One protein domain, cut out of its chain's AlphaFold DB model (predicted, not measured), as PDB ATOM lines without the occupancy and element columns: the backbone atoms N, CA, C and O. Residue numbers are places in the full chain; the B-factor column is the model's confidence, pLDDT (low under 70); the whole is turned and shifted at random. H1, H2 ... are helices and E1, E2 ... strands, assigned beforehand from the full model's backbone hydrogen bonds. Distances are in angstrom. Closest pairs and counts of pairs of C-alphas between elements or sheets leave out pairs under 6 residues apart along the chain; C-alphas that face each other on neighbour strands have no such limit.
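This is residues 6 to 67 of the 120 residues of the protein "DUF2513 domain-containing protein" of Bacillus horikoshii (UniProt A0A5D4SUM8). A small sheet of three short strands, E1, E3 and E2, makes one end of a rounded body, and helix H1 lies at the other end. The longer helix H2 runs between them, its centre nearest to the mean of the C-alphas, and only grazes the sheet with its residues 30 to 35; after E3 the last residues run back toward the H1 end. The printed part has 62 residues, with two named helices and three named strands in the order H1, E1, H2, E2, E3; the sheet's order is E1, E3, E2, all antiparallel, and the class is mixed, helices and strands. The whole is compact, with a radius of gyration of the C-alphas of 10.8 A and spans of 29 by 23 by 21 A.

Find C-alpha 6 at (109.472, 83.635, 73.076); from there H1, residues 6 to 16, runs 15.3 A. Next comes E1, residues 23 to 25, 7.1 A long. Look at C-alpha 29 at (108.900, 87.544, 89.916), where H2, residues 29 to 43, sets out on its 21.3 A. E2, residues 51 to 54, covers 10.0 A, and E3, residues 57 to 60, covers 10.5 A and ends at C-alpha 60, at (115.406, 102.339, 82.366).

Begin at the sheet, where E3 is the inner strand and E1 and E2 are the edge strands. E1 and E3 are antiparallel at 169 degrees, with N 24 and O 58 2.9 A apart, within hydrogen-bond range. E2 and E3 form a hairpin at 156 degrees, with N 52 and O 59 2.8 A apart, also within range. E1, H2 and E2 make a split strand-helix-strand unit, two strands running the same way with E3 between them in the sheet, and its crossover is right-handed. H2 comes closest to E1 at the C-alphas of Phe 24 and Asp 31, 5.5 A apart. H2 and E3 are near each other, with 6 pairs of C-alphas within 10 A. H1 and H2 only just touch, with 3 pairs of C-alphas within 8 A, made by residues 37 to 41 of H2 alone; the closest are the C-alphas of Val 8 and His 37, 6.7 A apart. Their lines stand at 72 degrees, only just about perpendicular. H1 is not on the sheet, and it is apart from E2 and E3. In H1 and H2 every O i to N i+4 pair is within hydrogen-bond range.

The two C-alphas farthest apart are those of Ser 17 and Lys 55, at 30.2 A. Look also at residues 47 to 48, a short antiparallel pairing with residues 65 to 66. The printed part has no cut, and no link is long. The mean pLDDT of the printed part is 96.3, and no printed residue is under 70.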
ATOM      1  N   GLU A   6     110.765  82.974  73.277       96.31
ATOM      2  CA  GLU A   6     109.472  83.635  73.076       96.31
ATOM      3  C   GLU A   6     109.468  84.998  73.770       96.31
ATOM      4  O   GLU A   6     109.016  85.982  73.187       96.31
ATOM      5  N   ILE A   7     110.067  85.089  74.964       97.19
ATOM      6  CA  ILE A   7     110.244  86.365  75.668       97.19
ATOM      7  C   ILE A   7     111.188  87.280  74.885       97.19
ATOM      8  O   ILE A   7     110.859  88.442  74.669       97.19
ATOM      9  N   VAL A   8     112.326  86.759  74.405       97.31
ATOM     10  CA  VAL A   8     113.262  87.538  73.572       97.31
ATOM     11  C   VAL A   8     112.559  88.096  72.334       97.31
ATOM     12  O   VAL A   8     112.674  89.287  72.056       97.31
ATOM     13  N   ARG A   9     111.808  87.262  71.600       97.62
ATOM     14  CA  ARG A   9     111.057  87.709  70.419       97.62
ATOM     15  C   ARG A   9     110.009  88.759  70.784       97.62
ATOM     16  O   ARG A   9     109.918  89.772  70.098       97.62
ATOM     17  N   GLY A  10     109.235  88.521  71.841       98.06
ATOM     18  CA  GLY A  10     108.202  89.445  72.307       98.06
ATOM     19  C   GLY A  10     108.768  90.820  72.657       98.06
ATOM     20  O   GLY A  10     108.254  91.823  72.179       98.06
ATOM     21  N   MET A  11     109.878  90.860  73.398       98.25
ATOM     22  CA  MET A  11     110.570  92.106  73.738       98.25
ATOM     23  C   MET A  11     111.107  92.834  72.505       98.25
ATOM     24  O   MET A  11     110.980  94.046  72.414       98.25
ATOM     25  N   LEU A  12     111.688  92.123  71.531       98.31
ATOM     26  CA  LEU A  12     112.166  92.766  70.300       98.31
ATOM     27  C   LEU A  12     111.023  93.408  69.507       98.31
ATOM     28  O   LEU A  12     111.196  94.511  69.001       98.31
ATOM     29  N   LEU A  13     109.868  92.740  69.421       98.25
ATOM     30  CA  LEU A  13     108.669  93.294  68.785       98.25
ATOM     31  C   LEU A  13     108.144  94.522  69.542       98.25
ATOM     32  O   LEU A  13     107.853  95.531  68.910       98.25
ATOM     33  N   GLU A  14     108.066  94.438  70.874       97.94
ATOM     34  CA  GLU A  14     107.647  95.533  71.765       97.94
ATOM     35  C   GLU A  14     108.556  96.763  71.591       97.94
ATOM     36  O   GLU A  14     108.095  97.867  71.313       97.94
ATOM     37  N   PHE A  15     109.872  96.574  71.654       98.06
ATOM     38  CA  PHE A  15     110.825  97.676  71.520       98.06
ATOM     39  C   PHE A  15     110.846  98.262  70.104       98.06
ATOM     40  O   PHE A  15     111.001  99.472  69.941       98.06
ATOM     41  N   ALA A  16     110.649  97.438  69.070       97.44
ATOM     42  CA  ALA A  16     110.571  97.908  67.688       97.44
ATOM     43  C   ALA A  16     109.322  98.762  67.409       97.44
ATOM     44  O   ALA A  16     109.376  99.627  66.534       97.44
ATOM     45  N   SER A  17     108.223  98.577  68.151       96.69
ATOM     46  CA  SER A  17     107.048  99.459  68.079       96.69
ATOM     47  C   SER A  17     107.184 100.730  68.925       96.69
ATOM     48  O   SER A  17     106.277 101.562  68.924       96.69
ATOM     49  N   GLY A  18     108.315 100.919  69.615       94.88
ATOM     50  CA  GLY A  18     108.510 102.031  70.542       94.88
ATOM     51  C   GLY A  18     107.702 101.876  71.830       94.88
ATOM     52  O   GLY A  18     107.401 102.873  72.482       94.88
ATOM     53  N   GLU A  19     107.341 100.643  72.185       95.25
ATOM     54  CA  GLU A  19     106.708 100.287  73.450       95.25
ATOM     55  C   GLU A  19     107.734  99.599  74.360       95.25
ATOM     56  O   GLU A  19     108.798  99.172  73.919       95.25
ATOM     57  N   GLY A  20     107.460  99.529  75.661       93.25
ATOM     58  CA  GLY A  20     108.376  98.876  76.588       93.25
ATOM     59  C   GLY A  20     108.192  99.302  78.031       93.25
ATOM     60  O   GLY A  20     107.966 100.472  78.350       93.25
ATOM     61  N   ARG A  21     108.351  98.342  78.938       93.62
ATOM     62  CA  ARG A  21     108.400  98.618  80.375       93.62
ATOM     63  C   ARG A  21     109.735  99.268  80.735       93.62
ATOM     64  O   ARG A  21     110.790  98.794  80.328       93.62
ATOM     65  N   THR A  22     109.699 100.309  81.564       95.88
ATOM     66  CA  THR A  22     110.908 101.026  82.006       95.88
ATOM     67  C   THR A  22     111.118 101.006  83.517       95.88
ATOM     68  O   THR A  22     112.137 101.491  83.984       95.88
ATOM     69  N   SER A  23     110.213 100.429  84.310       95.94
ATOM     70  CA  SER A  23     110.353 100.356  85.770       95.94
ATOM     71  C   SER A  23     110.068  98.950  86.274       95.94
ATOM     72  O   SER A  23     109.052  98.349  85.914       95.94
ATOM     73  N   PHE A  24     110.954  98.453  87.138       96.62
ATOM     74  CA  PHE A  24     110.952  97.069  87.602       96.62
ATOM     75  C   PHE A  24     111.283  96.960  89.089       96.62
ATOM     76  O   PHE A  24     112.225  97.583  89.579       96.62
ATOM     77  N   ASN A  25     110.557  96.097  89.794       95.94
ATOM     78  CA  ASN A  25     110.749  95.791  91.204       95.94
ATOM     79  C   ASN A  25     111.177  94.328  91.377       95.94
ATOM     80  O   ASN A  25     110.432  93.409  91.063       95.94
ATOM     81  N   THR A  26     112.352  94.089  91.958       92.56
ATOM     82  CA  THR A  26     112.900  92.733  92.133       92.56
ATOM     83  C   THR A  26     112.154  91.881  93.162       92.56
ATOM     84  O   THR A  26     112.547  90.745  93.388       92.56
ATOM     85  N   VAL A  27     111.125  92.394  93.839       94.75
ATOM     86  CA  VAL A  27     110.217  91.567  94.655       94.75
ATOM     87  C   VAL A  27     109.195  90.842  93.770       94.75
ATOM     88  O   VAL A  27     108.748  89.756  94.129       94.75
ATOM     89  N   ILE A  28     108.871  91.407  92.605       96.25
ATOM     90  CA  ILE A  28     107.939  90.849  91.624       96.25
ATOM     91  C   ILE A  28     108.699  89.838  90.754       96.25
ATOM     92  O   ILE A  28     109.773  90.142  90.231       96.25
ATOM     93  N   GLU A  29     108.185  88.616  90.622       95.19
ATOM     94  CA  GLU A  29     108.900  87.544  89.916       95.19
ATOM     95  C   GLU A  29     108.930  87.792  88.405       95.19
ATOM     96  O   GLU A  29     109.970  87.628  87.768       95.19
ATOM     97  N   GLU A  30     107.833  88.295  87.845       95.56
ATOM     98  CA  GLU A  30     107.721  88.698  86.443       95.56
ATOM     99  C   GLU A  30     108.771  89.757  86.082       95.56
ATOM    100  O   GLU A  30     109.369  89.715  85.005       95.56
ATOM    101  N   ASP A  31     109.065  90.670  87.008       96.31
ATOM    102  CA  ASP A  31     110.082  91.703  86.823       96.31
ATOM    103  C   ASP A  31     111.487  91.116  86.849       96.31
ATOM    104  O   ASP A  31     112.322  91.511  86.039       96.31
ATOM    105  N   LYS A  32     111.763  90.125  87.706       95.94
ATOM    106  CA  LYS A  32     113.047  89.407  87.653       95.94
ATOM    107  C   LYS A  32     113.230  88.704  86.313       95.94
ATOM    108  O   LYS A  32     114.330  88.752  85.762       95.94
ATOM    109  N   VAL A  33     112.170  88.088  85.779       96.88
ATOM    110  CA  VAL A  33     112.196  87.426  84.464       96.88
ATOM    111  C   VAL A  33     112.490  88.447  83.376       96.88
ATOM    112  O   VAL A  33     113.370  88.209  82.546       96.88
ATOM    113  N   TYR A  34     111.808  89.590  83.401       96.88
ATOM    114  CA  TYR A  34     112.001  90.654  82.422       96.88
ATOM    115  C   TYR A  34     113.425  91.234  82.491       96.88
ATOM    116  O   TYR A  34     114.121  91.286  81.478       96.88
ATOM    117  N   ILE A  35     113.909  91.573  83.694       96.56
ATOM    118  CA  ILE A  35     115.275  92.073  83.934       96.56
ATOM    119  C   ILE A  35     116.322  91.074  83.436       96.56
ATOM    120  O   ILE A  35     117.313  91.466  82.821       96.56
ATOM    121  N   TYR A  36     116.133  89.781  83.707       97.25
ATOM    122  CA  TYR A  36     117.055  88.750  83.242       97.25
ATOM    123  C   TYR A  36     117.162  88.732  81.711       97.25
ATOM    124  O   TYR A  36     118.277  88.689  81.192       97.25
ATOM    125  N   HIS A  37     116.035  88.823  80.998       98.06
ATOM    126  CA  HIS A  37     116.026  88.846  79.535       98.06
ATOM    127  C   HIS A  37     116.638  90.129  78.968       98.06
ATOM    128  O   HIS A  37     117.469  90.031  78.069       98.06
ATOM    129  N   LEU A  38     116.345  91.299  79.549       97.94
ATOM    130  CA  LEU A  38     117.009  92.556  79.183       97.94
ATOM    131  C   LEU A  38     118.538  92.424  79.235       97.94
ATOM    132  O   LEU A  38     119.227  92.743  78.265       97.94
ATOM    133  N   LYS A  39     119.066  91.891  80.344       97.50
ATOM    134  CA  LYS A  39     120.512  91.751  80.556       97.50
ATOM    135  C   LYS A  39     121.161  90.831  79.529       97.50
ATOM    136  O   LYS A  39     122.100  91.247  78.857       97.50
ATOM    137  N   ILE A  40     120.635  89.621  79.344       97.62
ATOM    138  CA  ILE A  40     121.230  88.668  78.392       97.62
ATOM    139  C   ILE A  40     121.047  89.108  76.932       97.62
ATOM    140  O   ILE A  40     121.887  88.790  76.095       97.62
ATOM    141  N   MET A  41     119.973  89.837  76.603       98.31
ATOM    142  CA  MET A  41     119.772  90.398  75.263       98.31
ATOM    143  C   MET A  41     120.775  91.516  74.978       98.31
ATOM    144  O   MET A  41     121.291  91.593  73.863       98.31
ATOM    145  N   ARG A  42     121.093  92.343  75.981       98.44
ATOM    146  CA  ARG A  42     122.153  93.350  75.883       98.44
ATOM    147  C   ARG A  42     123.535  92.718  75.757       98.44
ATOM    148  O   ARG A  42     124.298  93.106  74.881       98.44
ATOM    149  N   GLU A  43     123.841  91.712  76.576       97.50
ATOM    150  CA  GLU A  43     125.096  90.948  76.493       97.50
ATOM    151  C   GLU A  43     125.270  90.264  75.128       97.50
ATOM    152  O   GLU A  43     126.371  90.230  74.586       97.50
ATOM    153  N   ALA A  44     124.178  89.764  74.540       96.69
ATOM    154  CA  ALA A  44     124.164  89.188  73.195       96.69
ATOM    155  C   ALA A  44     124.216  90.238  72.069       96.69
ATOM    156  O   ALA A  44     124.242  89.871  70.894       96.69
ATOM    157  N   GLY A  45     124.196  91.532  72.403       98.06
ATOM    158  CA  GLY A  45     124.218  92.625  71.440       98.06
ATOM    159  C   GLY A  45     122.943  92.746  70.610       98.06
ATOM    160  O   GLY A  45     123.020  93.250  69.497       98.06
ATOM    161  N   LEU A  46     121.786  92.282  71.099       98.38
ATOM    162  CA  LEU A  46     120.490  92.444  70.419       98.38
ATOM    163  C   LEU A  46     119.861  93.810  70.702       98.38
ATOM    164  O   LEU A  46     119.245  94.411  69.828       98.38
ATOM    165  N   ILE A  47     120.027  94.306  71.922       98.62
ATOM    166  CA  ILE A  47     119.483  95.591  72.358       98.62
ATOM    167  C   ILE A  47     120.555  96.390  73.087       98.62
ATOM    168  O   ILE A  47     121.520  95.824  73.599       98.62
ATOM    169  N   ASP A  48     120.354  97.695  73.187       98.31
ATOM    170  CA  ASP A  48     121.072  98.545  74.127       98.31
ATOM    171  C   ASP A  48     120.100  99.457  74.871       98.31
ATOM    172  O   ASP A  48     119.053  99.854  74.353       98.31
ATOM    173  N   TYR A  49     120.443  99.760  76.116       97.81
ATOM    174  CA  TYR A  49     119.623 100.574  76.996       97.81
ATOM    175  C   TYR A  49     120.464 101.166  78.131       97.81
ATOM    176  O   TYR A  49     121.536 100.666  78.487       97.81
ATOM    177  N   LYS A  50     119.970 102.244  78.739       97.56
ATOM    178  CA  LYS A  50     120.576 102.843  79.933       97.56
ATOM    179  C   LYS A  50     119.681 102.576  81.130       97.56
ATOM    180  O   LYS A  50     118.468 102.737  81.040       97.56
ATOM    181  N   GLU A  51     120.286 102.183  82.243       96.12
ATOM    182  CA  GLU A  51     119.585 101.849  83.482       96.12
ATOM    183  C   GLU A  51     120.137 102.644  84.666       96.12
ATOM    184  O   GLU A  51     121.307 103.030  84.693       96.12
ATOM    185  N   SER A  52     119.276 102.855  85.655       95.44
ATOM    186  CA  SER A  52     119.622 103.299  86.997       95.44
ATOM    187  C   SER A  52     119.088 102.279  87.999       95.44
ATOM    188  O   SER A  52     117.904 101.925  87.988       95.44
ATOM    189  N   GLY A  53     119.976 101.766  88.845       89.38
ATOM    190  CA  GLY A  53     119.633 100.793  89.876       89.38
ATOM    191  C   GLY A  53     119.219 101.465  91.181       89.38
ATOM    192  O   GLY A  53     119.745 102.512  91.554       89.38
ATOM    193  N   TYR A  54     118.323 100.822  91.923       88.06
ATOM    194  CA  TYR A  54     118.021 101.185  93.306       88.06
ATOM    195  C   TYR A  54     117.848  99.928  94.160       88.06
ATOM    196  O   TYR A  54     117.799  98.801  93.660       88.06
ATOM    197  N   LYS A  55     117.776 100.094  95.485       87.38
ATOM    198  CA  LYS A  55     117.580  98.954  96.383       87.38
ATOM    199  C   LYS A  55     116.228  98.294  96.092       87.38
ATOM    200  O   LYS A  55     115.187  98.847  96.427       87.38
ATOM    201  N   GLY A  56     116.268  97.095  95.518       88.00
ATOM    202  CA  GLY A  56     115.075  96.309  95.215       88.00
ATOM    203  C   GLY A  56     114.472  96.552  93.829       88.00
ATOM    204  O   GLY A  56     113.334  96.149  93.609       88.00
ATOM    205  N   GLY A  57     115.184  97.190  92.895       92.88
ATOM    206  CA  GLY A  57     114.653  97.401  91.548       92.88
ATOM    207  C   GLY A  57     115.603  98.081  90.571       92.88
ATOM    208  O   GLY A  57     116.778  98.319  90.856       92.88
ATOM    209  N   MET A  58     115.065  98.360  89.389       95.19
ATOM    210  CA  MET A  58     115.771  98.952  88.258       95.19
ATOM    211  C   MET A  58     114.811  99.844  87.473       95.19
ATOM    212  O   MET A  58     113.652  99.482  87.276       95.19
ATOM    213  N   VAL A  59     115.304 100.989  87.003       97.00
ATOM    214  CA  VAL A  59     114.589 101.872  86.073       97.00
ATOM    215  C   VAL A  59     115.432 102.056  84.817       97.00
ATOM    216  O   VAL A  59     116.642 102.261  84.909       97.00
ATOM    217  N   LEU A  60     114.809 101.984  83.648       97.31
ATOM    218  CA  LEU A  60     115.406 102.339  82.366       97.31
ATOM    219  C   LEU A  60     115.190 103.825  82.102       97.31
ATOM    220  O   LEU A  60     114.114 104.350  82.378       97.31
ATOM    221  N   LEU A  61     116.210 104.495  81.566       96.75
ATOM    222  CA  LEU A  61     116.103 105.916  81.226       96.75
ATOM    223  C   LEU A  61     115.181 106.149  80.027       96.75
ATOM    224  O   LEU A  61     114.477 107.148  79.997       96.75
ATOM    225  N   ASP A  62     115.176 105.201  79.092       96.88
ATOM    226  CA  ASP A  62     114.363 105.184  77.882       96.88
ATOM    227  C   ASP A  62     113.987 103.732  77.554       96.88
ATOM    228  O   ASP A  62     114.514 102.783  78.149       96.88
ATOM    229  N   ILE A  63     113.093 103.553  76.583       97.31
ATOM    230  CA  ILE A  63     112.791 102.237  76.012       97.31
ATOM    231  C   ILE A  63     114.070 101.664  75.376       97.31
ATOM    232  O   ILE A  63     114.795 102.408  74.707       97.31
ATOM    233  N   PRO A  64     114.382 100.368  75.572       98.12
ATOM    234  CA  PRO A  64     115.526  99.746  74.920       98.12
ATOM    235  C   PRO A  64     115.498  99.923  73.404       98.12
ATOM    236  O   PRO A  64     114.470  99.768  72.754       98.12
ATOM    237  N   THR A  65     116.660 100.203  72.833       97.75
ATOM    238  CA  THR A  65     116.836 100.320  71.383       97.75
ATOM    239  C   THR A  65     117.382  99.016  70.825       97.75
ATOM    240  O   THR A  65     118.239  98.383  71.446       97.75
ATOM    241  N   LEU A  66     116.910  98.598  69.651       98.62
ATOM    242  CA  LEU A  66     117.501  97.463  68.946       98.62
ATOM    243  C   LEU A  66     118.841  97.884  68.338       98.62
ATOM    244  O   LEU A  66     118.950  98.931  67.698       98.62
ATOM    245  N   THR A  67     119.855  97.036  68.483       98.62
ATOM    246  CA  THR A  67     121.105  97.199  67.732       98.62
ATOM    247  C   THR A  67     120.883  96.813  66.266       98.62
ATOM    248  O   THR A  67     119.856  96.233  65.908       98.62
TER     249      THR A  67